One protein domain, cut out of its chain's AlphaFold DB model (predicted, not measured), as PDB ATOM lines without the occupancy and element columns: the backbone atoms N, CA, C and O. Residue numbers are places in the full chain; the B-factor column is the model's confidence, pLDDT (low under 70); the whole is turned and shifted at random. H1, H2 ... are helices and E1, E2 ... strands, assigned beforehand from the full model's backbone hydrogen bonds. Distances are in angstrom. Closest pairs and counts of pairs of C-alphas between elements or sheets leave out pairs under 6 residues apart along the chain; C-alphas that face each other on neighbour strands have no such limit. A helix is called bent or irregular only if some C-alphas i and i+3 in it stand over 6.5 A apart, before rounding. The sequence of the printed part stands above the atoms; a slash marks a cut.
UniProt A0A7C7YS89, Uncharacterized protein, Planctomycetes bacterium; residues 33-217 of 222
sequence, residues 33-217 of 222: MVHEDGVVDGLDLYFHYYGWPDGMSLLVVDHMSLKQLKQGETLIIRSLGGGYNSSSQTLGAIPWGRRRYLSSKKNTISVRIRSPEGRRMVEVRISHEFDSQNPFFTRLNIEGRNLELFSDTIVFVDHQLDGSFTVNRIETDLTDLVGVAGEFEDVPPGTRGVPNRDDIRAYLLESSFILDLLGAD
ATOM      1  N   MET A  33       6.854  36.335 -34.751       83.06
ATOM      2  CA  MET A  33       5.790  37.147 -34.185       83.06
ATOM      3  C   MET A  33       4.429  36.589 -34.590       83.06
ATOM      4  O   MET A  33       4.238  36.194 -35.746       83.06
ATOM      5  N   VAL A  34       3.488  36.635 -33.657       83.50
ATOM      6  CA  VAL A  34       2.083  36.334 -33.895       83.50
ATOM      7  C   VAL A  34       1.249  37.606 -33.876       83.50
ATOM      8  O   VAL A  34       1.513  38.519 -33.096       83.50
ATOM      9  N   HIS A  35       0.253  37.663 -34.759       87.19
ATOM     10  CA  HIS A  35      -0.710  38.749 -34.826       87.19
ATOM     11  C   HIS A  35      -2.130  38.195 -34.839       87.19
ATOM     12  O   HIS A  35      -2.464  37.395 -35.711       87.19
ATOM     13  N   GLU A  36      -2.953  38.678 -33.912       87.06
ATOM     14  CA  GLU A  36      -4.379  38.367 -33.829       87.06
ATOM     15  C   GLU A  36      -5.195  39.652 -33.847       87.06
ATOM     16  O   GLU A  36      -4.804  40.661 -33.267       87.06
ATOM     17  N   ASP A  37      -6.341  39.627 -34.517       88.56
ATOM     18  CA  ASP A  37      -7.257  40.757 -34.571       88.56
ATOM     19  C   ASP A  37      -8.710  40.330 -34.398       88.56
ATOM     20  O   ASP A  37      -9.107  39.195 -34.683       88.56
ATOM     21  N   GLY A  38      -9.519  41.258 -33.896       87.62
ATOM     22  CA  GLY A  38     -10.912  40.971 -33.617       87.62
ATOM     23  C   GLY A  38     -11.704  42.157 -33.097       87.62
ATOM     24  O   GLY A  38     -11.240  43.295 -33.043       87.62
ATOM     25  N   VAL A  39     -12.944  41.844 -32.738       87.44
ATOM     26  CA  VAL A  39     -13.923  42.774 -32.172       87.44
ATOM     27  C   VAL A  39     -14.428  42.181 -30.863       87.44
ATOM     28  O   VAL A  39     -14.623  40.960 -30.779       87.44
ATOM     29  N   VAL A  40     -14.616  43.037 -29.862       86.50
ATOM     30  CA  VAL A  40     -15.282  42.714 -28.598       86.50
ATOM     31  C   VAL A  40     -16.707  43.249 -28.664       86.50
ATOM     32  O   VAL A  40     -16.957  44.442 -28.455       86.50
ATOM     33  N   ASP A  41     -17.641  42.358 -28.982       75.75
ATOM     34  CA  ASP A  41     -19.063  42.684 -29.020       75.75
ATOM     35  C   ASP A  41     -19.539  43.112 -27.616       75.75
ATOM     36  O   ASP A  41     -19.214  42.478 -26.614       75.75
ATOM     37  N   GLY A  42     -20.284  44.218 -27.528       74.12
ATOM     38  CA  GLY A  42     -20.820  44.760 -26.268       74.12
ATOM     39  C   GLY A  42     -20.044  45.943 -25.676       74.12
ATOM     40  O   GLY A  42     -20.669  46.805 -25.060       74.12
ATOM     41  N   LEU A  43     -18.729  46.036 -25.909       77.50
ATOM     42  CA  LEU A  43     -17.913  47.223 -25.577       77.50
ATOM     43  C   LEU A  43     -17.518  48.043 -26.816       77.50
ATOM     44  O   LEU A  43     -16.886  49.089 -26.697       77.50
ATOM     45  N   ASP A  44     -17.888  47.557 -28.003       80.00
ATOM     46  CA  ASP A  44     -17.536  48.120 -29.305       80.00
ATOM     47  C   ASP A  44     -16.033  48.430 -29.467       80.00
ATOM     48  O   ASP A  44     -15.656  49.462 -30.039       80.00
ATOM     49  N   LEU A  45     -15.188  47.528 -28.963       88.38
ATOM     50  CA  LEU A  45     -13.735  47.605 -29.082       88.38
ATOM     51  C   LEU A  45     -13.259  46.799 -30.286       88.38
ATOM     52  O   LEU A  45     -13.684  45.660 -30.485       88.38
ATOM     53  N   TYR A  46     -12.319  47.356 -31.038       89.44
ATOM     54  CA  TYR A  46     -11.533  46.621 -32.026       89.44
ATOM     55  C   TYR A  46     -10.140  46.419 -31.455       89.44
ATOM     56  O   TYR A  46      -9.596  47.331 -30.839       89.44
ATOM     57  N   PHE A  47      -9.559  45.238 -31.628       91.19
ATOM     58  CA  PHE A  47      -8.230  44.973 -31.100       91.19
ATOM     59  C   PHE A  47      -7.291  44.377 -32.140       91.19
ATOM     60  O   PHE A  47      -7.702  43.639 -33.038       91.19
ATOM     61  N   HIS A  48      -6.011  44.682 -31.955       91.88
ATOM     62  CA  HIS A  48      -4.886  44.109 -32.673       91.88
ATOM     63  C   HIS A  48      -3.814  43.706 -31.664       91.88
ATOM     64  O   HIS A  48      -3.207  44.553 -31.010       91.88
ATOM     65  N   TYR A  49      -3.587  42.409 -31.533       91.31
ATOM     66  CA  TYR A  49      -2.524  41.835 -30.729       91.31
ATOM     67  C   TYR A  49      -1.309  41.548 -31.605       91.31
ATOM     68  O   TYR A  49      -1.450  40.956 -32.672       91.31
ATOM     69  N   TYR A  50      -0.123  41.927 -31.141       89.88
ATOM     70  CA  TYR A  50       1.169  41.609 -31.738       89.88
ATOM     71  C   TYR A  50       2.081  41.060 -30.642       89.88
ATOM     72  O   TYR A  50       2.439  41.791 -29.723       89.88
ATOM     73  N   GLY A  51       2.472  39.793 -30.721       88.38
ATOM     74  CA  GLY A  51       3.260  39.139 -29.676       88.38
ATOM     75  C   GLY A  51       4.499  38.453 -30.223       88.38
ATOM     76  O   GLY A  51       4.413  37.665 -31.166       88.38
ATOM     77  N   TRP A  52       5.652  38.713 -29.610       86.06
ATOM     78  CA  TRP A  52       6.822  37.852 -29.758       86.06
ATOM     79  C   TRP A  52       6.796  36.771 -28.666       86.06
ATOM     80  O   TRP A  52       6.776  37.128 -27.491       86.06
ATOM     81  N   PRO A  53       6.844  35.465 -29.003       79.94
ATOM     82  CA  PRO A  53       6.807  34.384 -28.003       79.94
ATOM     83  C   PRO A  53       7.936  34.424 -26.959       79.94
ATOM     84  O   PRO A  53       7.850  33.812 -25.898       79.94
ATOM     85  N   ASP A  54       9.021  35.127 -27.261       78.69
ATOM     86  CA  ASP A  54      10.207  35.295 -26.424       78.69
ATOM     87  C   ASP A  54      10.530  36.775 -26.166       78.69
ATOM     88  O   ASP A  54      11.687  37.150 -25.958       78.69
ATOM     89  N   GLY A  55       9.508  37.626 -26.229       85.06
ATOM     90  CA  GLY A  55       9.649  39.067 -26.161       85.06
ATOM     91  C   GLY A  55       8.429  39.773 -25.608       85.06
ATOM     92  O   GLY A  55       7.613  39.198 -24.891       85.06
ATOM     93  N   MET A  56       8.333  41.046 -25.975       88.56
ATOM     94  CA  MET A  56       7.213  41.889 -25.618       88.56
ATOM     95  C   MET A  56       5.962  41.568 -26.437       88.56
ATOM     96  O   MET A  56       6.029  41.136 -27.596       88.56
ATOM     97  N   SER A  57       4.823  41.865 -25.829       90.50
ATOM     98  CA  SER A  57       3.503  41.822 -26.443       90.50
ATOM     99  C   SER A  57       2.880  43.214 -26.485       90.50
ATOM    100  O   SER A  57       3.024  44.020 -25.568       90.50
ATOM    101  N   LEU A  58       2.176  43.506 -27.567       92.88
ATOM    102  CA  LEU A  58       1.457  44.750 -27.774       92.88
ATOM    103  C   LEU A  58      -0.003  44.432 -28.057       92.88
ATOM    104  O   LEU A  58      -0.303  43.694 -28.992       92.88
ATOM    105  N   LEU A  59      -0.905  45.046 -27.300       93.62
ATOM    106  CA  LEU A  59      -2.336  45.017 -27.572       93.62
ATOM    107  C   LEU A  59      -2.808  46.431 -27.911       93.62
ATOM    108  O   LEU A  59      -2.858  47.302 -27.048       93.62
ATOM    109  N   VAL A  60      -3.135  46.678 -29.173       94.06
ATOM    110  CA  VAL A  60      -3.768  47.928 -29.605       94.06
ATOM    111  C   VAL A  60      -5.273  47.752 -29.498       94.06
ATOM    112  O   VAL A  60      -5.807  46.782 -30.031       94.06
ATOM    113  N   VAL A  61      -5.944  48.667 -28.805       93.44
ATOM    114  CA  VAL A  61      -7.391  48.653 -28.577       93.44
ATOM    115  C   VAL A  61      -7.971  49.953 -29.104       93.44
ATOM    116  O   VAL A  61      -7.741  51.016 -28.536       93.44
ATOM    117  N   ASP A  62      -8.735  49.866 -30.180       91.62
ATOM    118  CA  ASP A  62      -9.476  50.969 -30.765       91.62
ATOM    119  C   ASP A  62     -10.890  51.016 -30.192       91.62
ATOM    120  O   ASP A  62     -11.695  50.097 -30.375       91.62
ATOM    121  N   HIS A  63     -11.209  52.124 -29.539       90.62
ATOM    122  CA  HIS A  63     -12.543  52.458 -29.075       90.62
ATOM    123  C   HIS A  63     -13.068  53.661 -29.854       90.62
ATOM    124  O   HIS A  63     -12.329  54.593 -30.156       90.62
ATOM    125  N   MET A  64     -14.365  53.665 -30.158       86.44
ATOM    126  CA  MET A  64     -15.022  54.852 -30.701       86.44
ATOM    127  C   MET A  64     -15.980  55.436 -29.679       86.44
ATOM    128  O   MET A  64     -17.077  54.904 -29.451       86.44
ATOM    129  N   SER A  65     -15.576  56.575 -29.140       83.81
ATOM    130  CA  SER A  65     -16.338  57.379 -28.212       83.81
ATOM    131  C   SER A  65     -17.563  58.014 -28.867       83.81
ATOM    132  O   SER A  65     -17.536  58.571 -29.967       83.81
ATOM    133  N   LEU A  66     -18.664  57.969 -28.122       81.38
ATOM    134  CA  LEU A  66     -19.923  58.629 -28.450       81.38
ATOM    135  C   LEU A  66     -20.120  59.934 -27.661       81.38
ATOM    136  O   LEU A  66     -21.215  60.494 -27.673       81.38
ATOM    137  N   LYS A  67     -19.076  60.444 -26.991       82.06
ATOM    138  CA  LYS A  67     -19.138  61.653 -26.141       82.06
ATOM    139  C   LYS A  67     -19.626  62.894 -26.896       82.06
ATOM    140  O   LYS A  67     -20.211  63.793 -26.307       82.06
ATOM    141  N   GLN A  68     -19.414  62.930 -28.210       81.75
ATOM    142  CA  GLN A  68     -19.807  64.031 -29.093       81.75
ATOM    143  C   GLN A  68     -21.217  63.878 -29.698       81.75
ATOM    144  O   GLN A  68     -21.565  64.586 -30.648       81.75
ATOM    145  N   LEU A  69     -22.035  62.947 -29.198       83.75
ATOM    146  CA  LEU A  69     -23.453  62.899 -29.552       83.75
ATOM    147  C   LEU A  69     -24.172  64.136 -29.008       83.75
ATOM    148  O   LEU A  69     -24.039  64.497 -27.839       83.75
ATOM    149  N   LYS A  70     -24.968  64.785 -29.858       84.75
ATOM    150  CA  LYS A  70     -25.808  65.910 -29.438       84.75
ATOM    151  C   LYS A  70     -27.025  65.404 -28.661       84.75
ATOM    152  O   LYS A  70     -27.445  64.255 -28.799       84.75
ATOM    153  N   GLN A  71     -27.642  66.281 -27.873       82.56
ATOM    154  CA  GLN A  71     -28.866  65.945 -27.148       82.56
ATOM    155  C   GLN A  71     -29.970  65.479 -28.114       82.56
ATOM    156  O   GLN A  71     -30.260  66.135 -29.113       82.56
ATOM    157  N   GLY A  72     -30.584  64.333 -27.811       81.12
ATOM    158  CA  GLY A  72     -31.600  63.710 -28.665       81.12
ATOM    159  C   GLY A  72     -31.038  62.886 -29.828       81.12
ATOM    160  O   GLY A  72     -31.820  62.285 -30.567       81.12
ATOM    161  N   GLU A  73     -29.711  62.818 -29.990       84.06
ATOM    162  CA  GLU A  73     -29.090  61.903 -30.940       84.06
ATOM    163  C   GLU A  73     -29.005  60.478 -30.388       84.06
ATOM    164  O   GLU A  73     -28.743  60.256 -29.209       84.06
ATOM    165  N   THR A  74     -29.216  59.493 -31.261       82.69
ATOM    166  CA  THR A  74     -29.073  58.070 -30.923       82.69
ATOM    167  C   THR A  74     -28.255  57.347 -31.982       82.69
ATOM    168  O   THR A  74     -28.433  57.555 -33.187       82.69
ATOM    169  N   LEU A  75     -27.340  56.489 -31.532       81.25
ATOM    170  CA  LEU A  75     -26.605  55.583 -32.405       81.25
ATOM    171  C   LEU A  75     -27.584  54.574 -33.020       81.25
ATOM    172  O   LEU A  75     -28.346  53.937 -32.299       81.25
ATOM    173  N   ILE A  76     -27.566  54.430 -34.347       77.06
ATOM    174  CA  ILE A  76     -28.416  53.460 -35.054       77.06
ATOM    175  C   ILE A  76     -27.603  52.246 -35.491       77.06
ATOM    176  O   ILE A  76     -28.012  51.112 -35.278       77.06
ATOM    177  N   ILE A  77     -26.496  52.491 -36.194       72.69
ATOM    178  CA  ILE A  77     -25.672  51.450 -36.812       72.69
ATOM    179  C   ILE A  77     -24.223  51.894 -36.721       72.69
ATOM    180  O   ILE A  77     -23.900  53.031 -37.071       72.69
ATOM    181  N   ARG A  78     -23.360  50.973 -36.317       73.50
ATOM    182  CA  ARG A  78     -21.916  51.064 -36.488       73.50
ATOM    183  C   ARG A  78     -21.509  49.962 -37.459       73.50
ATOM    184  O   ARG A  78     -21.948  48.826 -37.313       73.50
ATOM    185  N   SER A  79     -20.720  50.299 -38.468       69.56
ATOM    186  CA  SER A  79     -20.180  49.326 -39.413       69.56
ATOM    187  C   SER A  79     -18.698  49.576 -39.617       69.56
ATOM    188  O   SER A  79     -18.298  50.701 -39.924       69.56
ATOM    189  N   LEU A  80     -17.902  48.519 -39.495       69.38
ATOM    190  CA  LEU A  80     -16.509  48.533 -39.908       69.38
ATOM    191  C   LEU A  80     -16.459  48.350 -41.433       69.38
ATOM    192  O   LEU A  80     -16.822  47.302 -41.964       69.38
ATOM    193  N   GLY A  81     -16.072  49.404 -42.141       58.44
ATOM    194  CA  GLY A  81     -15.798  49.392 -43.569       58.44
ATOM    195  C   GLY A  81     -14.439  48.762 -43.859       58.44
ATOM    196  O   GLY A  81     -13.463  49.019 -43.150       58.44
ATOM    197  N   GLY A  82     -14.403  47.933 -44.907       52.25
ATOM    198  CA  GLY A  82     -13.248  47.130 -45.303       52.25
ATOM    199  C   GLY A  82     -11.963  47.946 -45.384       52.25
ATOM    200  O   GLY A  82     -11.878  48.934 -46.115       52.25
ATOM    201  N   GLY A  83     -10.980  47.514 -44.605       57.91
ATOM    202  CA  GLY A  83      -9.672  48.124 -44.550       57.91
ATOM    203  C   GLY A  83      -8.631  47.410 -45.395       57.91
ATOM    204  O   GLY A  83      -8.754  46.221 -45.693       57.91
ATOM    205  N   TYR A  84      -7.576  48.131 -45.766       57.97
ATOM    206  CA  TYR A  84      -6.386  47.499 -46.323       57.97
ATOM    207  C   TYR A  84      -5.516  47.019 -45.167       57.97
ATOM    208  O   TYR A  84      -5.088  47.819 -44.331       57.97
ATOM    209  N   ASN A  85      -5.276  45.712 -45.126       67.62
ATOM    210  CA  ASN A  85      -4.281  45.118 -44.258       67.62
ATOM    211  C   ASN A  85      -3.135  44.595 -45.116       67.62
ATOM    212  O   ASN A  85      -3.336  43.678 -45.912       67.62
ATOM    213  N   SER A  86      -1.938  45.140 -44.932       68.75
ATOM    214  CA  SER A  86      -0.727  44.538 -45.479       68.75
ATOM    215  C   SER A  86       0.204  44.153 -44.357       68.75
ATOM    216  O   SER A  86       0.762  45.021 -43.688       68.75
ATOM    217  N   SER A  87       0.418  42.853 -44.219       74.69
ATOM    218  CA  SER A  87       1.532  42.309 -43.463       74.69
ATOM    219  C   SER A  87       2.632  41.899 -44.435       74.69
ATOM    220  O   SER A  87       2.376  41.121 -45.357       74.69
ATOM    221  N   SER A  88       3.854  42.380 -44.234       73.06
ATOM    222  CA  SER A  88       5.030  41.860 -44.923       73.06
ATOM    223  C   SER A  88       6.052  41.362 -43.911       73.06
ATOM    224  O   SER A  88       6.246  41.931 -42.835       73.06
ATOM    225  N   GLN A  89       6.686  40.248 -44.264       69.81
ATOM    226  CA  GLN A  89       7.811  39.702 -43.525       69.81
ATOM    227  C   GLN A  89       9.017  39.712 -44.451       69.81
ATOM    228  O   GLN A  89       9.101  38.901 -45.376       69.81
ATOM    229  N   THR A  90       9.943  40.637 -44.225       63.16
ATOM    230  CA  THR A  90      11.153  40.722 -45.044       63.16
ATOM    231  C   THR A  90      12.248  39.893 -44.390       63.16
ATOM    232  O   THR A  90      12.586  40.092 -43.219       63.16
ATOM    233  N   LEU A  91      12.800  38.945 -45.147       56.19
ATOM    234  CA  LEU A  91      13.974  38.182 -44.737       56.19
ATOM    235  C   LEU A  91      15.194  39.108 -44.704       56.19
ATOM    236  O   LEU A  91      15.530  39.736 -45.707       56.19
ATOM    237  N   GLY A  92      15.882  39.158 -43.563       52.06
ATOM    238  CA  GLY A  92      17.286  39.554 -43.558       52.06
ATOM    239  C   GLY A  92      18.104  38.484 -44.285       52.06
ATOM    240  O   GLY A  92      17.775  37.304 -44.218       52.06
ATOM    241  N   ALA A  93      19.177  38.874 -44.975       46.22
ATOM    242  CA  ALA A  93      20.035  37.989 -45.776       46.22
ATOM    243  C   ALA A  93      20.821  36.925 -44.966       46.22
ATOM    244  O   ALA A  93      21.772  36.336 -45.474       46.22
ATOM    245  N   ILE A  94      20.457  36.687 -43.704       56.16
ATOM    246  CA  ILE A  94      21.172  35.824 -42.769       56.16
ATOM    247  C   ILE A  94      20.201  34.733 -42.299       56.16
ATOM    248  O   ILE A  94      19.154  35.075 -41.749       56.16
ATOM    249  N   PRO A  95      20.539  33.438 -42.438       53.38
ATOM    250  CA  PRO A  95      19.677  32.326 -42.011       53.38
ATOM    251  C   PRO A  95      19.369  32.303 -40.498       53.38
ATOM    252  O   PRO A  95      18.473  31.587 -40.070       53.38
ATOM    253  N   TRP A  96      20.073  33.124 -39.712       57.66
ATOM    254  CA  TRP A  96      19.956  33.290 -38.256       57.66
ATOM    255  C   TRP A  96      19.287  34.606 -37.832       57.66
ATOM    256  O   TRP A  96      19.134  34.869 -36.642       57.66
ATOM    257  N   GLY A  97      18.954  35.478 -38.787       63.56
ATOM    258  CA  GLY A  97      18.324  36.766 -38.511       63.56
ATOM    259  C   GLY A  97      16.811  36.625 -38.368       63.56
ATOM    260  O   GLY A  97      16.170  35.911 -39.140       63.56
ATOM    261  N   ARG A  98      16.214  37.344 -37.413       73.44
ATOM    262  CA  ARG A  98      14.751  37.446 -37.337       73.44
ATOM    263  C   ARG A  98      14.204  38.187 -38.549       73.44
ATOM    264  O   ARG A  98      14.824  39.114 -39.071       73.44
ATOM    265  N   ARG A  99      13.009  37.786 -38.983       75.31
ATOM    266  CA  ARG A  99      12.259  38.525 -40.000       75.31
ATOM    267  C   ARG A  99      11.757  39.822 -39.383       75.31
ATOM    268  O   ARG A  99      11.160  39.794 -38.310       75.31
ATOM    269  N   ARG A 100      11.953  40.935 -40.088       82.69
ATOM    270  CA  ARG A 100      11.221  42.165 -39.780       82.69
ATOM    271  C   ARG A 100       9.750  41.906 -40.048       82.69
ATOM    272  O   ARG A 100       9.415  41.401 -41.120       82.69
ATOM    273  N   TYR A 101       8.904  42.260 -39.099       83.81
ATOM    274  CA  TYR A 101       7.466  42.220 -39.255       83.81
ATOM    275  C   TYR A 101       6.946  43.643 -39.390       83.81
ATOM    276  O   TYR A 101       7.164  44.479 -38.514       83.81
ATOM    277  N   LEU A 102       6.264  43.897 -40.500       87.38
ATOM    278  CA  LEU A 102       5.600  45.158 -40.776       87.38
ATOM    279  C   LEU A 102       4.126  44.867 -41.041       87.38
ATOM    280  O   LEU A 102       3.807  44.044 -41.899       87.38
ATOM    281  N   SER A 103       3.237  45.543 -40.327       86.69
ATOM    282  CA  SER A 103       1.789  45.454 -40.497       86.69
ATOM    283  C   SER A 103       1.211  46.853 -40.618       86.69
ATOM    284  O   SER A 103       1.303  47.637 -39.685       86.69
ATOM    285  N   SER A 104       0.570  47.155 -41.740       85.94
ATOM    286  CA  SER A 104      -0.170  48.403 -41.932       85.94
ATOM    287  C   SER A 104      -1.658  48.095 -42.027       85.94
ATOM    288  O   SER A 104      -2.071  47.258 -42.833       85.94
ATOM    289  N   LYS A 105      -2.446  48.766 -41.189       84.06
ATOM    290  CA  LYS A 105      -3.892  48.621 -41.047       84.06
ATOM    291  C   LYS A 105      -4.547  49.968 -41.297       84.06
ATOM    292  O   LYS A 105      -4.264  50.940 -40.605       84.06
ATOM    293  N   LYS A 106      -5.447  50.024 -42.274       85.31
ATOM    294  CA  LYS A 106      -6.278  51.204 -42.534       85.31
ATOM    295  C   LYS A 106      -7.731  50.798 -42.542       85.31
ATOM    296  O   LYS A 106      -8.152  50.212 -43.527       85.31
ATOM    297  N   ASN A 107      -8.473  51.115 -41.492       82.19
ATOM    298  CA  ASN A 107      -9.885  50.779 -41.347       82.19
ATOM    299  C   ASN A 107     -10.742  52.047 -41.392       82.19
ATOM    300  O   ASN A 107     -10.291  53.131 -41.034       82.19
ATOM    301  N   THR A 108     -11.995  51.921 -41.821       84.44
ATOM    302  CA  THR A 108     -12.975  53.010 -41.692       84.44
ATOM    303  C   THR A 108     -14.105  52.537 -40.802       84.44
ATOM    304  O   THR A 108     -14.712  51.512 -41.085       84.44
ATOM    305  N   ILE A 109     -14.414  53.268 -39.740       81.06
ATOM    306  CA  ILE A 109     -15.603  53.036 -38.927       81.06
ATOM    307  C   ILE A 109     -16.664  54.040 -39.353       81.06
ATOM    308  O   ILE A 109     -16.530  55.245 -39.142       81.06
ATOM    309  N   SER A 110     -17.746  53.535 -39.937       82.06
ATOM    310  CA  SER A 110     -18.914  54.340 -40.277       82.06
ATOM    311  C   SER A 110     -19.958  54.221 -39.170       82.06
ATOM    312  O   SER A 110     -20.364  53.127 -38.774       82.06
ATOM    313  N   VAL A 111     -20.422  55.363 -38.682       84.31
ATOM    314  CA  VAL A 111     -21.397  55.502 -37.606       84.31
ATOM    315  C   VAL A 111     -22.609  56.253 -38.144       84.31
ATOM    316  O   VAL A 111     -22.519  57.396 -38.597       84.31
ATOM    317  N   ARG A 112     -23.778  55.619 -38.103       84.38
ATOM    318  CA  ARG A 112     -25.053  56.243 -38.462       84.38
ATOM    319  C   ARG A 112     -25.760  56.710 -37.202       84.38
ATOM    320  O   ARG A 112     -26.094  55.902 -36.336       84.38
ATOM    321  N   ILE A 113     -26.042  58.004 -37.152       86.75
ATOM    322  CA  ILE A 113     -26.640  58.678 -36.004       86.75
ATOM    323  C   ILE A 113     -28.013  59.208 -36.418       86.75
ATOM    324  O   ILE A 113     -28.174  59.827 -37.476       86.75
ATOM    325  N   ARG A 114     -29.025  58.932 -35.595       85.50
ATOM    326  CA  ARG A 114     -30.339  59.562 -35.700       85.50
ATOM    327  C   ARG A 114     -30.286  60.866 -34.932       85.50
ATOM    328  O   ARG A 114     -29.967  60.832 -33.752       85.50
ATOM    329  N   SER A 115     -30.665  61.956 -35.570       82.94
ATOM    330  CA  SER A 115     -30.795  63.277 -34.966       82.94
ATOM    331  C   SER A 115     -32.257  63.741 -35.063       82.94
ATOM    332  O   SER A 115     -33.020  63.206 -35.878       82.94
ATOM    333  N   PRO A 116     -32.684  64.735 -34.265       81.50
ATOM    334  CA  PRO A 116     -34.024  65.316 -34.388       81.50
ATOM    335  C   PRO A 116     -34.306  65.890 -35.787       81.50
ATOM    336  O   PRO A 116     -35.420  65.772 -36.290       81.50
ATOM    337  N   GLU A 117     -33.282  66.443 -36.444       82.94
ATOM    338  CA  GLU A 117     -33.369  67.053 -37.782       82.94
ATOM    339  C   GLU A 117     -33.259  66.043 -38.940       82.94
ATOM    340  O   GLU A 117     -33.404  66.417 -40.103       82.94
ATOM    341  N   GLY A 118     -32.982  64.763 -38.665       83.75
ATOM    342  CA  GLY A 118     -32.782  63.756 -39.705       83.75
ATOM    343  C   GLY A 118     -31.743  62.699 -39.344       83.75
ATOM    344  O   GLY A 118     -31.530  62.371 -38.183       83.75
ATOM    345  N   ARG A 119     -31.102  62.104 -40.351       84.25
ATOM    346  CA  ARG A 119     -30.016  61.130 -40.149       84.25
ATOM    347  C   ARG A 119     -28.710  61.742 -40.623       84.25
ATOM    348  O   ARG A 119     -28.672  62.278 -41.727       84.25
ATOM    349  N   ARG A 120     -27.644  61.585 -39.837       85.81
ATOM    350  CA  ARG A 120     -26.281  61.901 -40.274       85.81
ATOM    351  C   ARG A 120     -25.396  60.664 -40.237       85.81
ATOM    352  O   ARG A 120     -25.579  59.771 -39.408       85.81
ATOM    353  N   MET A 121     -24.458  60.613 -41.171       85.06
ATOM    354  CA  MET A 121     -23.445  59.572 -41.266       85.06
ATOM    355  C   MET A 121     -22.102  60.202 -40.935       85.06
ATOM    356  O   MET A 121     -21.752  61.240 -41.490       85.06
ATOM    357  N   VAL A 122     -21.402  59.599 -39.986       86.31
ATOM    358  CA  VAL A 122     -20.055  59.979 -39.574       86.31
ATOM    359  C   VAL A 122     -19.132  58.854 -39.988       86.31
ATOM    360  O   VAL A 122     -19.453  57.689 -39.774       86.31
ATOM    361  N   GLU A 123     -17.999  59.191 -40.579       86.94
ATOM    362  CA  GLU A 123     -16.966  58.223 -40.922       86.94
ATOM    363  C   GLU A 123     -15.676  58.638 -40.240       86.94
ATOM    364  O   GLU A 123     -15.184  59.744 -40.456       86.94
ATOM    365  N   VAL A 124     -15.139  57.743 -39.420       85.19
ATOM    366  CA  VAL A 124     -13.840  57.909 -38.774       85.19
ATOM    367  C   VAL A 124     -12.881  56.923 -39.414       85.19
ATOM    368  O   VAL A 124     -13.206  55.749 -39.597       85.19
ATOM    369  N   ARG A 125     -11.710  57.405 -39.819       87.00
ATOM    370  CA  ARG A 125     -10.691  56.590 -40.479       87.00
ATOM    371  C   ARG A 125      -9.578  56.325 -39.493       87.00
ATOM    372  O   ARG A 125      -8.951  57.272 -39.056       87.00
ATOM    373  N   ILE A 126      -9.315  55.054 -39.234       86.06
ATOM    374  CA  ILE A 126      -8.270  54.594 -38.328       86.06
ATOM    375  C   ILE A 126      -7.111  54.087 -39.176       86.06
ATOM    376  O   ILE A 126      -7.302  53.257 -40.071       86.06
ATOM    377  N   SER A 127      -5.904  54.582 -38.917       88.38
ATOM    378  CA  SER A 127      -4.699  54.165 -39.637       88.38
ATOM    379  C   SER A 127      -3.566  53.872 -38.671       88.38
ATOM    380  O   SER A 127      -3.000  54.797 -38.088       88.38
ATOM    381  N   HIS A 128      -3.181  52.601 -38.591       90.31
ATOM    382  CA  HIS A 128      -2.070  52.125 -37.779       90.31
ATOM    383  C   HIS A 128      -0.995  51.469 -38.642       90.31
ATOM    384  O   HIS A 128      -1.291  50.739 -39.587       90.31
ATOM    385  N   GLU A 129       0.265  51.689 -38.296       92.81
ATOM    386  CA  GLU A 129       1.392  50.939 -38.839       92.81
ATOM    387  C   GLU A 129       2.254  50.430 -37.693       92.81
ATOM    388  O   GLU A 129       2.703  51.188 -36.843       92.81
ATOM    389  N   PHE A 130       2.470  49.128 -37.672       92.31
ATOM    390  CA  PHE A 130       3.245  48.435 -36.668       92.31
ATOM    391  C   PHE A 130       4.491  47.837 -37.317       92.31
ATOM    392  O   PHE A 130       4.398  47.114 -38.310       92.31
ATOM    393  N   ASP A 131       5.654  48.129 -36.743       91.81
ATOM    394  CA  ASP A 131       6.961  47.694 -37.222       91.81
ATOM    395  C   ASP A 131       7.780  47.129 -36.061       91.81
ATOM    396  O   ASP A 131       8.033  47.801 -35.058       91.81
ATOM    397  N   SER A 132       8.231  45.887 -36.192       89.31
ATOM    398  CA  SER A 132       9.146  45.289 -35.232       89.31
ATOM    399  C   SER A 132      10.174  44.413 -35.931       89.31
ATOM    400  O   SER A 132       9.865  43.568 -36.775       89.31
ATOM    401  N   GLN A 133      11.432  44.622 -35.559       83.25
ATOM    402  CA  GLN A 133      12.577  43.863 -36.061       83.25
ATOM    403  C   GLN A 133      13.121  42.874 -35.028       83.25
ATOM    404  O   GLN A 133      13.852  41.954 -35.390       83.25
ATOM    405  N   ASN A 134      12.807  43.072 -33.746       84.56
ATOM    406  CA  ASN A 134      13.336  42.275 -32.650       84.56
ATOM    407  C   ASN A 134      12.311  42.189 -31.497       84.56
ATOM    408  O   ASN A 134      11.427  43.039 -31.411       84.56
ATOM    409  N   PRO A 135      12.432  41.187 -30.611       84.94
ATOM    410  CA  PRO A 135      11.449  40.909 -29.566       84.94
ATOM    411  C   PRO A 135      11.370  41.942 -28.437       84.94
ATOM    412  O   PRO A 135      10.502  41.812 -27.588       84.94
ATOM    413  N   PHE A 136      12.247  42.943 -28.389       88.56
ATOM    414  CA  PHE A 136      12.336  43.896 -27.274       88.56
ATOM    415  C   PHE A 136      12.048  45.336 -27.700       88.56
ATOM    416  O   PHE A 136      12.169  46.260 -26.899       88.56
ATOM    417  N   PHE A 137      11.727  45.540 -28.977       91.00
ATOM    418  CA  PHE A 137      11.486  46.858 -29.530       91.00
ATOM    419  C   PHE A 137      10.481  46.815 -30.675       91.00
ATOM    420  O   PHE A 137      10.599  46.036 -31.633       91.00
ATOM    421  N   THR A 138       9.531  47.739 -30.626       91.75
ATOM    422  CA  THR A 138       8.616  47.990 -31.732       91.75
ATOM    423  C   THR A 138       8.267  49.465 -31.853       91.75
ATOM    424  O   THR A 138       8.327  50.233 -30.889       91.75
ATOM    425  N   ARG A 139       7.899  49.855 -33.072       94.38
ATOM    426  CA  ARG A 139       7.316  51.147 -33.393       94.38
ATOM    427  C   ARG A 139       5.873  50.950 -33.820       94.38
ATOM    428  O   ARG A 139       5.600  50.181 -34.738       94.38
ATOM    429  N   LEU A 140       4.977  51.692 -33.183       95.25
ATOM    430  CA  LEU A 140       3.581  51.814 -33.578       95.25
ATOM    431  C   LEU A 140       3.330  53.253 -34.031       95.25
ATOM    432  O   LEU A 140       3.494  54.192 -33.258       95.25
ATOM    433  N   ASN A 141       2.942  53.437 -35.284       94.44
ATOM    434  CA  ASN A 141       2.484  54.706 -35.820       94.44
ATOM    435  C   ASN A 141       0.954  54.724 -35.825       94.44
ATOM    436  O   ASN A 141       0.337  53.863 -36.447       94.44
ATOM    437  N   ILE A 142       0.360  55.706 -35.151       92.31
ATOM    438  CA  ILE A 142      -1.085  55.945 -35.121       92.31
ATOM    439  C   ILE A 142      -1.343  57.301 -35.756       92.31
ATOM    440  O   ILE A 142      -0.992  58.331 -35.178       92.31
ATOM    441  N   GLU A 143      -1.912  57.303 -36.959       87.38
ATOM    442  CA  GLU A 143      -2.265  58.526 -37.696       87.38
ATOM    443  C   GLU A 143      -1.124  59.564 -37.759       87.38
ATOM    444  O   GLU A 143      -1.317  60.769 -37.602       87.38
ATOM    445  N   GLY A 144       0.110  59.093 -37.966       86.62
ATOM    446  CA  GLY A 144       1.310  59.926 -38.037       86.62
ATOM    447  C   GLY A 144       2.030  60.139 -36.701       86.62
ATOM    448  O   GLY A 144       3.138  60.678 -36.701       86.62
ATOM    449  N   ARG A 145       1.467  59.696 -35.569       90.19
ATOM    450  CA  ARG A 145       2.120  59.741 -34.251       90.19
ATOM    451  C   ARG A 145       2.902  58.461 -34.002       90.19
ATOM    452  O   ARG A 145       2.316  57.390 -33.909       90.19
ATOM    453  N   ASN A 146       4.219  58.578 -33.865       93.56
ATOM    454  CA  ASN A 146       5.091  57.440 -33.584       93.56
ATOM    455  C   ASN A 146       5.189  57.177 -32.079       93.56
ATOM    456  O   ASN A 146       5.500  58.081 -31.304       93.56
ATOM    457  N   LEU A 147       4.985  55.924 -31.694       93.81
ATOM    458  CA  LEU A 147       5.161  55.402 -30.348       93.81
ATOM    459  C   LEU A 147       6.257  54.343 -30.387       93.81
ATOM    460  O   LEU A 147       6.160  53.364 -31.127       93.81
ATOM    461  N   GLU A 148       7.299  54.550 -29.591       94.81
ATOM    462  CA  GLU A 148       8.351  53.561 -29.376       94.81
ATOM    463  C   GLU A 148       8.059  52.788 -28.092       94.81
ATOM    464  O   GLU A 148       7.824  53.382 -27.033       94.81
ATOM    465  N   LEU A 149       8.036  51.462 -28.204       92.81
ATOM    466  CA  LEU A 149       7.634  50.561 -27.135       92.81
ATOM    467  C   LEU A 149       8.746  49.539 -26.877       92.81
ATOM    468  O   LEU A 149       9.320  48.986 -27.820       92.81
ATOM    469  N   PHE A 150       9.031  49.313 -25.593       92.12
ATOM    470  CA  PHE A 150      10.147  48.486 -25.107       92.12
ATOM    471  C   PHE A 150       9.711  47.412 -24.097       92.12
ATOM    472  O   PHE A 150      10.539  46.679 -23.564       92.12
ATOM    473  N   SER A 151       8.418  47.355 -23.788       91.25
ATOM    474  CA  SER A 151       7.820  46.490 -22.775       91.25
ATOM    475  C   SER A 151       6.410  46.108 -23.196       91.25
ATOM    476  O   SER A 151       5.832  46.734 -24.096       91.25
ATOM    477  N   ASP A 152       5.849  45.103 -22.530       91.38
ATOM    478  CA  ASP A 152       4.445  44.757 -22.695       91.38
ATOM    479  C   ASP A 152       3.559  45.979 -22.482       91.38
ATOM    480  O   ASP A 152       3.669  46.702 -21.487       91.38
ATOM    481  N   THR A 153       2.736  46.262 -23.483       93.31
ATOM    482  CA  THR A 153       1.989  47.511 -23.522       93.31
ATOM    483  C   THR A 153       0.613  47.289 -24.127       93.31
ATOM    484  O   THR A 153       0.476  46.690 -25.194       93.31
ATOM    485  N   ILE A 154      -0.403  47.861 -23.488       93.62
ATOM    486  CA  ILE A 154      -1.690  48.129 -24.119       93.62
ATOM    487  C   ILE A 154      -1.681  49.569 -24.624       93.62
ATOM    488  O   ILE A 154      -1.357  50.503 -23.887       93.62
ATOM    489  N   VAL A 155      -2.043  49.758 -25.888       94.69
ATOM    490  CA  VAL A 155      -2.265  51.078 -26.475       94.69
ATOM    491  C   VAL A 155      -3.755  51.227 -26.728       94.69
ATOM    492  O   VAL A 155      -4.288  50.656 -27.673       94.69
ATOM    493  N   PHE A 156      -4.423  51.988 -25.867       93.81
ATOM    494  CA  PHE A 156      -5.842  52.290 -25.998       93.81
ATOM    495  C   PHE A 156      -6.025  53.594 -26.774       93.81
ATOM    496  O   PHE A 156      -5.525  54.645 -26.365       93.81
ATOM    497  N   VAL A 157      -6.740  53.530 -27.891       93.19
ATOM    498  CA  VAL A 157      -7.002  54.655 -28.786       93.19
ATOM    499  C   VAL A 157      -8.483  54.994 -28.710       93.19
ATOM    500  O   VAL A 157      -9.325  54.193 -29.107       93.19
ATOM    501  N   ASP A 158      -8.806  56.173 -28.181       91.44
ATOM    502  CA  ASP A 158     -10.185  56.657 -28.095       91.44
ATOM    503  C   ASP A 158     -10.472  57.644 -29.227       91.44
ATOM    504  O   ASP A 158     -10.061  58.809 -29.167       91.44
ATOM    505  N   HIS A 159     -11.174  57.165 -30.249       90.19
ATOM    506  CA  HIS A 159     -11.577  57.910 -31.435       90.19
ATOM    507  C   HIS A 159     -12.888  58.657 -31.199       90.19
ATOM    508  O   HIS A 159     -13.882  58.078 -30.764       90.19
ATOM    509  N   GLN A 160     -12.920  59.943 -31.525       90.12
ATOM    510  CA  GLN A 160     -14.101  60.795 -31.430       90.12
ATOM    511  C   GLN A 160     -14.818  60.909 -32.785       90.12
ATOM    512  O   GLN A 160     -14.259  60.643 -33.849       90.12
ATOM    513  N   LEU A 161     -16.083  61.340 -32.761       87.75
ATOM    514  CA  LEU A 161     -16.920  61.464 -33.963       87.75
ATOM    515  C   LEU A 161     -16.479  62.589 -34.916       87.75
ATOM    516  O   LEU A 161     -16.894  62.601 -36.072       87.75
ATOM    517  N   ASP A 162     -15.675  63.540 -34.453       86.88
ATOM    518  CA  ASP A 162     -15.056  64.584 -35.276       86.88
ATOM    519  C   ASP A 162     -13.740  64.140 -35.941       86.88
ATOM    520  O   ASP A 162     -13.141  64.917 -36.686       86.88
ATOM    521  N   GLY A 163     -13.309  62.897 -35.701       84.75
ATOM    522  CA  GLY A 163     -12.055  62.338 -36.201       84.75
ATOM    523  C   GLY A 163     -10.833  62.671 -35.345       84.75
ATOM    524  O   GLY A 163      -9.728  62.274 -35.699       84.75
ATOM    525  N   SER A 164     -10.992  63.392 -34.231       90.25
ATOM    526  CA  SER A 164      -9.926  63.510 -33.237       90.25
ATOM    527  C   SER A 164      -9.780  62.211 -32.444       90.25
ATOM    528  O   SER A 164     -10.726  61.438 -32.309       90.25
ATOM    529  N   PHE A 165      -8.592  61.968 -31.892       91.62
ATOM    530  CA  PHE A 165      -8.337  60.788 -31.074       91.62
ATOM    531  C   PHE A 165      -7.391  61.093 -29.914       91.62
ATOM    532  O   PHE A 165      -6.536  61.991 -29.978       91.62
ATOM    533  N   THR A 166      -7.522  60.306 -28.852       92.44
ATOM    534  CA  THR A 166      -6.566  60.275 -27.741       92.44
ATOM    535  C   THR A 166      -5.906  58.909 -27.664       92.44
ATOM    536  O   THR A 166      -6.492  57.908 -28.063       92.44
ATOM    537  N   VAL A 167      -4.666  58.877 -27.183       92.69
ATOM    538  CA  VAL A 167      -3.904  57.639 -27.022       92.69
ATOM    539  C   VAL A 167      -3.496  57.518 -25.567       92.69
ATOM    540  O   VAL A 167      -2.821  58.403 -25.043       92.69
ATOM    541  N   ASN A 168      -3.875  56.410 -24.942       92.69
ATOM    542  CA  ASN A 168      -3.475  56.040 -23.595       92.69
ATOM    543  C   ASN A 168      -2.554  54.825 -23.679       92.69
ATOM    544  O   ASN A 168      -2.932  53.770 -24.188       92.69
ATOM    545  N   ARG A 169      -1.325  54.993 -23.191       92.50
ATOM    546  CA  ARG A 169      -0.338  53.921 -23.096       92.50
ATOM    547  C   ARG A 169      -0.385  53.332 -21.692       92.50
ATOM    548  O   ARG A 169      -0.217  54.067 -20.724       92.50
ATOM    549  N   ILE A 170      -0.558  52.021 -21.604       90.44
ATOM    550  CA  ILE A 170      -0.612  51.283 -20.344       90.44
ATOM    551  C   ILE A 170       0.475  50.219 -20.402       90.44
ATOM    552  O   ILE A 170       0.347  49.230 -21.121       90.44
ATOM    553  N   GLU A 171       1.572  50.443 -19.687       90.75
ATOM    554  CA  GLU A 171       2.591  49.413 -19.501       90.75
ATOM    555  C   GLU A 171       2.070  48.424 -18.459       90.75
ATOM    556  O   GLU A 171       1.840  48.786 -17.306       90.75
ATOM    557  N   THR A 172       1.818  47.193 -18.884       86.62
ATOM    558  CA  THR A 172       1.268  46.139 -18.032       86.62
ATOM    559  C   THR A 172       1.769  44.809 -18.532       86.62
ATOM    560  O   THR A 172       1.970  44.640 -19.732       86.62
ATOM    561  N   ASP A 173       1.932  43.860 -17.621       83.69
ATOM    562  CA  ASP A 173       2.218  42.496 -18.017       83.69
ATOM    563  C   ASP A 173       1.015  41.927 -18.777       83.69
ATOM    564  O   ASP A 173      -0.127  42.017 -18.317       83.69
ATOM    565  N   LEU A 174       1.267  41.397 -19.970       81.44
ATOM    566  CA  LEU A 174       0.253  40.732 -20.780       81.44
ATOM    567  C   LEU A 174       0.432  39.209 -20.710       81.44
ATOM    568  O   LEU A 174      -0.095  38.502 -21.569       81.44
ATOM    569  N   THR A 175       1.277  38.666 -19.821       72.88
ATOM    570  CA  THR A 175       1.477  37.208 -19.729       72.88
ATOM    571  C   THR A 175       0.218  36.493 -19.287       72.88
ATOM    572  O   THR A 175       0.052  35.321 -19.584       72.88
ATOM    573  N   ASP A 176      -0.708  37.179 -18.631       64.69
ATOM    574  CA  ASP A 176      -1.976  36.572 -18.227       64.69
ATOM    575  C   ASP A 176      -2.936  36.384 -19.414       64.69
ATOM    576  O   ASP A 176      -3.849  35.568 -19.348       64.69
ATOM    577  N   LEU A 177      -2.682  37.057 -20.546       69.62
ATOM    578  CA  LEU A 177      -3.330  36.769 -21.831       69.62
ATOM    579  C   LEU A 177      -2.796  35.481 -22.482       69.62
ATOM    580  O   LEU A 177      -3.120  35.208 -23.631       69.62
ATOM    581  N   VAL A 178      -1.937  34.701 -21.820       58.00
ATOM    582  CA  VAL A 178      -1.362  33.488 -22.410       58.00
ATOM    583  C   VAL A 178      -2.459  32.457 -22.674       58.00
ATOM    584  O   VAL A 178      -2.892  31.718 -21.793       58.00
ATOM    585  N   GLY A 179      -2.864  32.387 -23.940       55.53
ATOM    586  CA  GLY A 179      -3.545  31.232 -24.498       55.53
ATOM    587  C   GLY A 179      -2.625  30.018 -24.455       55.53
ATOM    588  O   GLY A 179      -1.395  30.142 -24.405       55.53
ATOM    589  N   VAL A 180      -3.237  28.832 -24.443       48.50
ATOM    590  CA  VAL A 180      -2.544  27.535 -24.478       48.50
ATOM    591  C   VAL A 180      -1.399  27.626 -25.482       48.50
ATOM    592  O   VAL A 180      -1.632  28.066 -26.607       48.50
ATOM    593  N   ALA A 181      -0.175  27.259 -25.074       49.16
ATOM    594  CA  ALA A 181       0.957  27.154 -25.989       49.16
ATOM    595  C   ALA A 181       0.476  26.343 -27.192       49.16
ATOM    596  O   ALA A 181       0.219  25.146 -27.061       49.16
ATOM    597  N   GLY A 182       0.216  27.026 -28.310       42.94
ATOM    598  CA  GLY A 182      -0.317  26.359 -29.483       42.94
ATOM    599  C   GLY A 182       0.633  25.232 -29.851       42.94
ATOM    600  O   GLY A 182       1.826  25.306 -29.543       42.94
ATOM    601  N   GLU A 183       0.113  24.199 -30.503       41.75
ATOM    602  CA  GLU A 183       0.899  23.150 -31.158       41.75
ATOM    603  C   GLU A 183       1.729  23.751 -32.311       41.75
ATOM    604  O   GLU A 183       1.583  23.416 -33.481       41.75
ATOM    605  N   PHE A 184       2.580  24.723 -32.008       51.22
ATOM    606  CA  PHE A 184       3.591  25.229 -32.897       51.22
ATOM    607  C   PHE A 184       4.775  24.290 -32.709       51.22
ATOM    608  O   PHE A 184       5.541  24.431 -31.756       51.22
ATOM    609  N   GLU A 185       4.921  23.328 -33.619       45.22
ATOM    610  CA  GLU A 185       6.058  22.392 -33.661       45.22
ATOM    611  C   GLU A 185       7.431  23.109 -33.626       45.22
ATOM    612  O   GLU A 185       8.444  22.499 -33.297       45.22
ATOM    613  N   ASP A 186       7.448  24.419 -33.897       51.16
ATOM    614  CA  ASP A 186       8.627  25.284 -33.969       51.16
ATOM    615  C   ASP A 186       8.896  26.140 -32.712       51.16
ATOM    616  O   ASP A 186       9.812  26.966 -32.723       51.16
ATOM    617  N   VAL A 187       8.104  26.024 -31.641       52.75
ATOM    618  CA  VAL A 187       8.215  26.917 -30.477       52.75
ATOM    619  C   VAL A 187       8.919  26.208 -29.305       52.75
ATOM    620  O   VAL A 187       8.407  25.212 -28.792       52.75
ATOM    621  N   PRO A 188      10.106  26.684 -28.860       54.25
ATOM    622  CA  PRO A 188      10.851  26.043 -27.783       54.25
ATOM    623  C   PRO A 188      10.039  25.931 -26.482       54.25
ATOM    624  O   PRO A 188       9.318  26.873 -26.130       54.25
ATOM    625  N   PRO A 189      10.207  24.841 -25.709       51.00
ATOM    626  CA  PRO A 189       9.630  24.725 -24.373       51.00
ATOM    627  C   PRO A 189      10.030  25.918 -23.489       51.00
ATOM    628  O   PRO A 189      11.205  26.275 -23.430       51.00
ATOM    629  N   GLY A 190       9.063  26.520 -22.789       55.09
ATOM    630  CA  GLY A 190       9.295  27.661 -21.888       55.09
ATOM    631  C   GLY A 190       9.163  29.048 -22.528       55.09
ATOM    632  O   GLY A 190       9.401  30.050 -21.860       55.09
ATOM    633  N   THR A 191       8.774  29.124 -23.798       62.59
ATOM    634  CA  THR A 191       8.322  30.375 -24.423       62.59
ATOM    635  C   THR A 191       6.890  30.711 -24.008       62.59
ATOM    636  O   THR A 191       6.113  29.849 -23.588       62.59
ATOM    637  N   ARG A 192       6.545  31.992 -24.099       67.62
ATOM    638  CA  ARG A 192       5.219  32.496 -23.765       67.62
ATOM    639  C   ARG A 192       4.200  31.994 -24.788       67.62
ATOM    640  O   ARG A 192       4.422  32.113 -25.994       67.62
ATOM    641  N   GLY A 193       3.090  31.440 -24.301       65.06
ATOM    642  CA  GLY A 193       1.983  31.036 -25.164       65.06
ATOM    643  C   GLY A 193       1.301  32.247 -25.797       65.06
ATOM    644  O   GLY A 193       1.452  33.388 -25.355       65.06
ATOM    645  N   VAL A 194       0.586  31.993 -26.883       69.56
ATOM    646  CA  VAL A 194      -0.054  33.039 -27.671       69.56
ATOM    647  C   VAL A 194      -1.542  33.031 -27.334       69.56
ATOM    648  O   VAL A 194      -2.161  31.977 -27.488       69.56
ATOM    649  N   PRO A 195      -2.128  34.165 -26.906       81.19
ATOM    650  CA  PRO A 195      -3.572  34.272 -26.751       81.19
ATOM    651  C   PRO A 195      -4.294  33.884 -28.033       81.19
ATOM    652  O   PRO A 195      -3.946  34.368 -29.114       81.19
ATOM    653  N   ASN A 196      -5.358  33.099 -27.910       83.50
ATOM    654  CA  ASN A 196      -6.344  33.055 -28.979       83.50
ATOM    655  C   ASN A 196      -7.247  34.310 -28.911       83.50
ATOM    656  O   ASN A 196      -7.205  35.104 -27.968       83.50
ATOM    657  N   ARG A 197      -8.086  34.507 -29.933       86.88
ATOM    658  CA  ARG A 197      -8.986  35.673 -30.013       86.88
ATOM    659  C   ARG A 197      -9.986  35.748 -28.864       86.88
ATOM    660  O   ARG A 197     -10.347  36.851 -28.460       86.88
ATOM    661  N   ASP A 198     -10.456  34.607 -28.376       87.38
ATOM    662  CA  ASP A 198     -11.452  34.547 -27.311       87.38
ATOM    663  C   ASP A 198     -10.824  34.861 -25.947       87.38
ATOM    664  O   ASP A 198     -11.441  35.578 -25.162       87.38
ATOM    665  N   ASP A 199      -9.565  34.469 -25.719       87.75
ATOM    666  CA  ASP A 199      -8.786  34.862 -24.536       87.75
ATOM    667  C   ASP A 199      -8.617  36.392 -24.482       87.75
ATOM    668  O   ASP A 199      -8.847  37.022 -23.448       87.75
ATOM    669  N   ILE A 200      -8.285  37.018 -25.621       89.69
ATOM    670  CA  ILE A 200      -8.139  38.483 -25.718       89.69
ATOM    671  C   ILE A 200      -9.475  39.180 -25.466       89.69
ATOM    672  O   ILE A 200      -9.529  40.182 -24.752       89.69
ATOM    673  N   ARG A 201     -10.569  38.654 -26.029       89.38
ATOM    674  CA  ARG A 201     -11.917  39.189 -25.794       89.38
ATOM    675  C   ARG A 201     -12.300  39.118 -24.322       89.38
ATOM    676  O   ARG A 201     -12.775  40.118 -23.792       89.38
ATOM    677  N   ALA A 202     -12.087  37.973 -23.677       88.06
ATOM    678  CA  ALA A 202     -12.384  37.786 -22.260       88.06
ATOM    679  C   ALA A 202     -11.586  38.772 -21.395       88.06
ATOM    680  O   ALA A 202     -12.168  39.500 -20.594       88.06
ATOM    681  N   TYR A 203     -10.280  38.896 -21.643       88.69
ATOM    682  CA  TYR A 203      -9.436  39.866 -20.949       88.69
ATOM    683  C   TYR A 203      -9.930  41.307 -21.114       88.69
ATOM    684  O   TYR A 203     -10.012  42.046 -20.138       88.69
ATOM    685  N   LEU A 204     -10.286  41.727 -22.333       89.25
ATOM    686  CA  LEU A 204     -10.771  43.090 -22.581       89.25
ATOM    687  C   LEU A 204     -12.120  43.378 -21.907       89.25
ATOM    688  O   LEU A 204     -12.373  44.525 -21.541       89.25
ATOM    689  N   LEU A 205     -12.969  42.362 -21.733       87.38
ATOM    690  CA  LEU A 205     -14.241  42.478 -21.013       87.38
ATOM    691  C   LEU A 205     -14.055  42.606 -19.497       87.38
ATOM    692  O   LEU A 205     -14.869  43.255 -18.843       87.38
ATOM    693  N   GLU A 206     -13.009  41.994 -18.942       85.31
ATOM    694  CA  GLU A 206     -12.761  41.934 -17.496       85.31
ATOM    695  C   GLU A 206     -11.718  42.952 -17.007       85.31
ATOM    696  O   GLU A 206     -11.649  43.251 -15.813       85.31
ATOM    697  N   SER A 207     -10.910  43.511 -17.912       85.25
ATOM    698  CA  SER A 207      -9.817  44.419 -17.568       85.25
ATOM    699  C   SER A 207     -10.337  45.721 -16.964       85.25
ATOM    700  O   SER A 207     -10.891  46.579 -17.657       85.25
ATOM    701  N   SER A 208     -10.089  45.908 -15.665       82.75
ATOM    702  CA  SER A 208     -10.492  47.111 -14.932       82.75
ATOM    703  C   SER A 208      -9.931  48.384 -15.559       82.75
ATOM    704  O   SER A 208     -10.646  49.369 -15.648       82.75
ATOM    705  N   PHE A 209      -8.697  48.362 -16.073       83.19
ATOM    706  CA  PHE A 209      -8.090  49.524 -16.728       83.19
ATOM    707  C   PHE A 209      -8.841  49.943 -17.995       83.19
ATOM    708  O   PHE A 209      -9.044  51.132 -18.235       83.19
ATOM    709  N   ILE A 210      -9.265  48.970 -18.808       84.81
ATOM    710  CA  ILE A 210     -10.037  49.232 -20.027       84.81
ATOM    711  C   ILE A 210     -11.425  49.741 -19.656       84.81
ATOM    712  O   ILE A 210     -11.872  50.751 -20.194       84.81
ATOM    713  N   LEU A 211     -12.084  49.089 -18.699       85.56
ATOM    714  CA  LEU A 211     -13.395  49.511 -18.213       85.56
ATOM    715  C   LEU A 211     -13.356  50.907 -17.577       85.56
ATOM    716  O   LEU A 211     -14.277  51.693 -17.792       85.56
ATOM    717  N   ASP A 212     -12.284  51.248 -16.863       85.75
ATOM    718  CA  ASP A 212     -12.063  52.580 -16.305       85.75
ATOM    719  C   ASP A 212     -11.857  53.609 -17.415       85.75
ATOM    720  O   ASP A 212     -12.455  54.676 -17.358       85.75
ATOM    721  N   LEU A 213     -11.098  53.309 -18.473       85.56
ATOM    722  CA  LEU A 213     -10.955  54.215 -19.621       85.56
ATOM    723  C   LEU A 213     -12.270  54.409 -20.391       85.56
ATOM    724  O   LEU A 213     -12.547  55.509 -20.874       85.56
ATOM    725  N   LEU A 214     -13.109  53.374 -20.455       83.12
ATOM    726  CA  LEU A 214     -14.464  53.454 -21.005       83.12
ATOM    727  C   LEU A 214     -15.433  54.210 -20.076       83.12
ATOM    728  O   LEU A 214     -16.393  54.826 -20.545       83.12
ATOM    729  N   GLY A 215     -15.199  54.156 -18.761       70.94
ATOM    730  CA  GLY A 215     -16.085  54.653 -17.706       70.94
ATOM    731  C   GLY A 215     -15.680  55.975 -17.044       70.94
ATOM    732  O   GLY A 215     -16.520  56.570 -16.363       70.94
ATOM    733  N   ALA A 216     -14.453  56.469 -17.252       54.66
ATOM    734  CA  ALA A 216     -13.878  57.656 -16.603       54.66
ATOM    735  C   ALA A 216     -14.695  58.941 -16.830       54.66
ATOM    736  O   ALA A 216     -14.582  59.904 -16.073       54.66
ATOM    737  N   ASP A 217     -15.608  58.934 -17.797       47.78
ATOM    738  CA  ASP A 217     -16.513  60.047 -18.069       47.78
ATOM    739  C   ASP A 217     -17.790  60.061 -17.219       47.78
ATOM    740  O   ASP A 217     -18.497  61.069 -17.201       47.78
TER     741      ASP A 217
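AT A GLANCE: This is residues 33 to 217 of the 222 residues of an uncharacterized protein of Planctomycetes bacterium (UniProt A0A7C7YS89). Look for a sandwich of two twisted five-stranded sheets, only partly face to face, with H1 and H2 covering the other face of the sheet E1 E2 E3 E9 E10. The three long strands E4, E5 and E6 make the longest axis, and the loop of residues 172 to 196 joins E10 to H1. The 185 printed residues include ten named strands, E1 to E10, then two named helices, and the class is mostly strand. One sheet runs E4, E5, E6, E7, E8, antiparallel throughout; the other runs E1, E2, E3, E9, E10 and is mixed. The whole is compact, with a radius of gyration of the C-alphas of 17.9 A, yet elongated, spanning 63 by 33 by 26 A.

IN THESE COORDINATES: Find C-alpha 74 at (-29.073, 58.070, -30.923); from there E4 runs 46.0 A to residue 90, bending by 53 degrees at residue 77. E5, residues 100 to 115, covers 47.3 A, and E6, residues 118 to 134, covers 51.4 A. E7, residues 137 to 142, and E8, residues 145 to 149, complete that sheet. For the other sheet, start at C-alpha 34, (2.083, 36.334, -33.895), where E1 begins and runs to residue 40. Then read E2, residues 45 to 51; E3, residues 57 to 64, 23.0 A long; E9, residues 153 to 159; and E10, residues 165 to 171. H1 is residues 197 to 206, 14.5 A; H2 is residues 208 to 217, 14.6 A, ending at C-alpha 217, (-16.513, 60.047, -18.069).

HOW THE PARTS SIT: E4 to E8 form a meander, each strand the antiparallel neighbour of the one before; look at N 105 and O 128, 2.8 A, between E5 and E6. E1 to E3 form another, with N 36 and O 49 at 3.0 A between E1 and E2. E3 and E9 are parallel, with N 61 and O 155 at 2.8 A. Where the sheets face each other, those parts are 9.1 A centre to centre. H1 and H2 lie on the same face of the sheet E1 E2 E3 E9 E10, two layers, helices on one face of a sheet. H1, at a height of 9.0 A, is over E1 and E2; the closest C-alphas of E1 and H1 are those of Val 40 and Arg 201, 5.6 A. H2, at a height of 10.1 A, is over E9. H2 is irregular: C-alphas 214 and 217 are 7.5 A apart. Every O i to N i+4 pair is within hydrogen-bond range in H1, and 5 of 6 in H2.

THE WHOLE: The two C-alphas farthest apart are those of Pro 95 and Glu 117, 63.5 A. The printed part has no cut, and the link E10 to H1, 25 residues, is long. Look for pLDDT under 70 at residues 79 to 86, 89 to 97, 176 to 194 and 216 to 217.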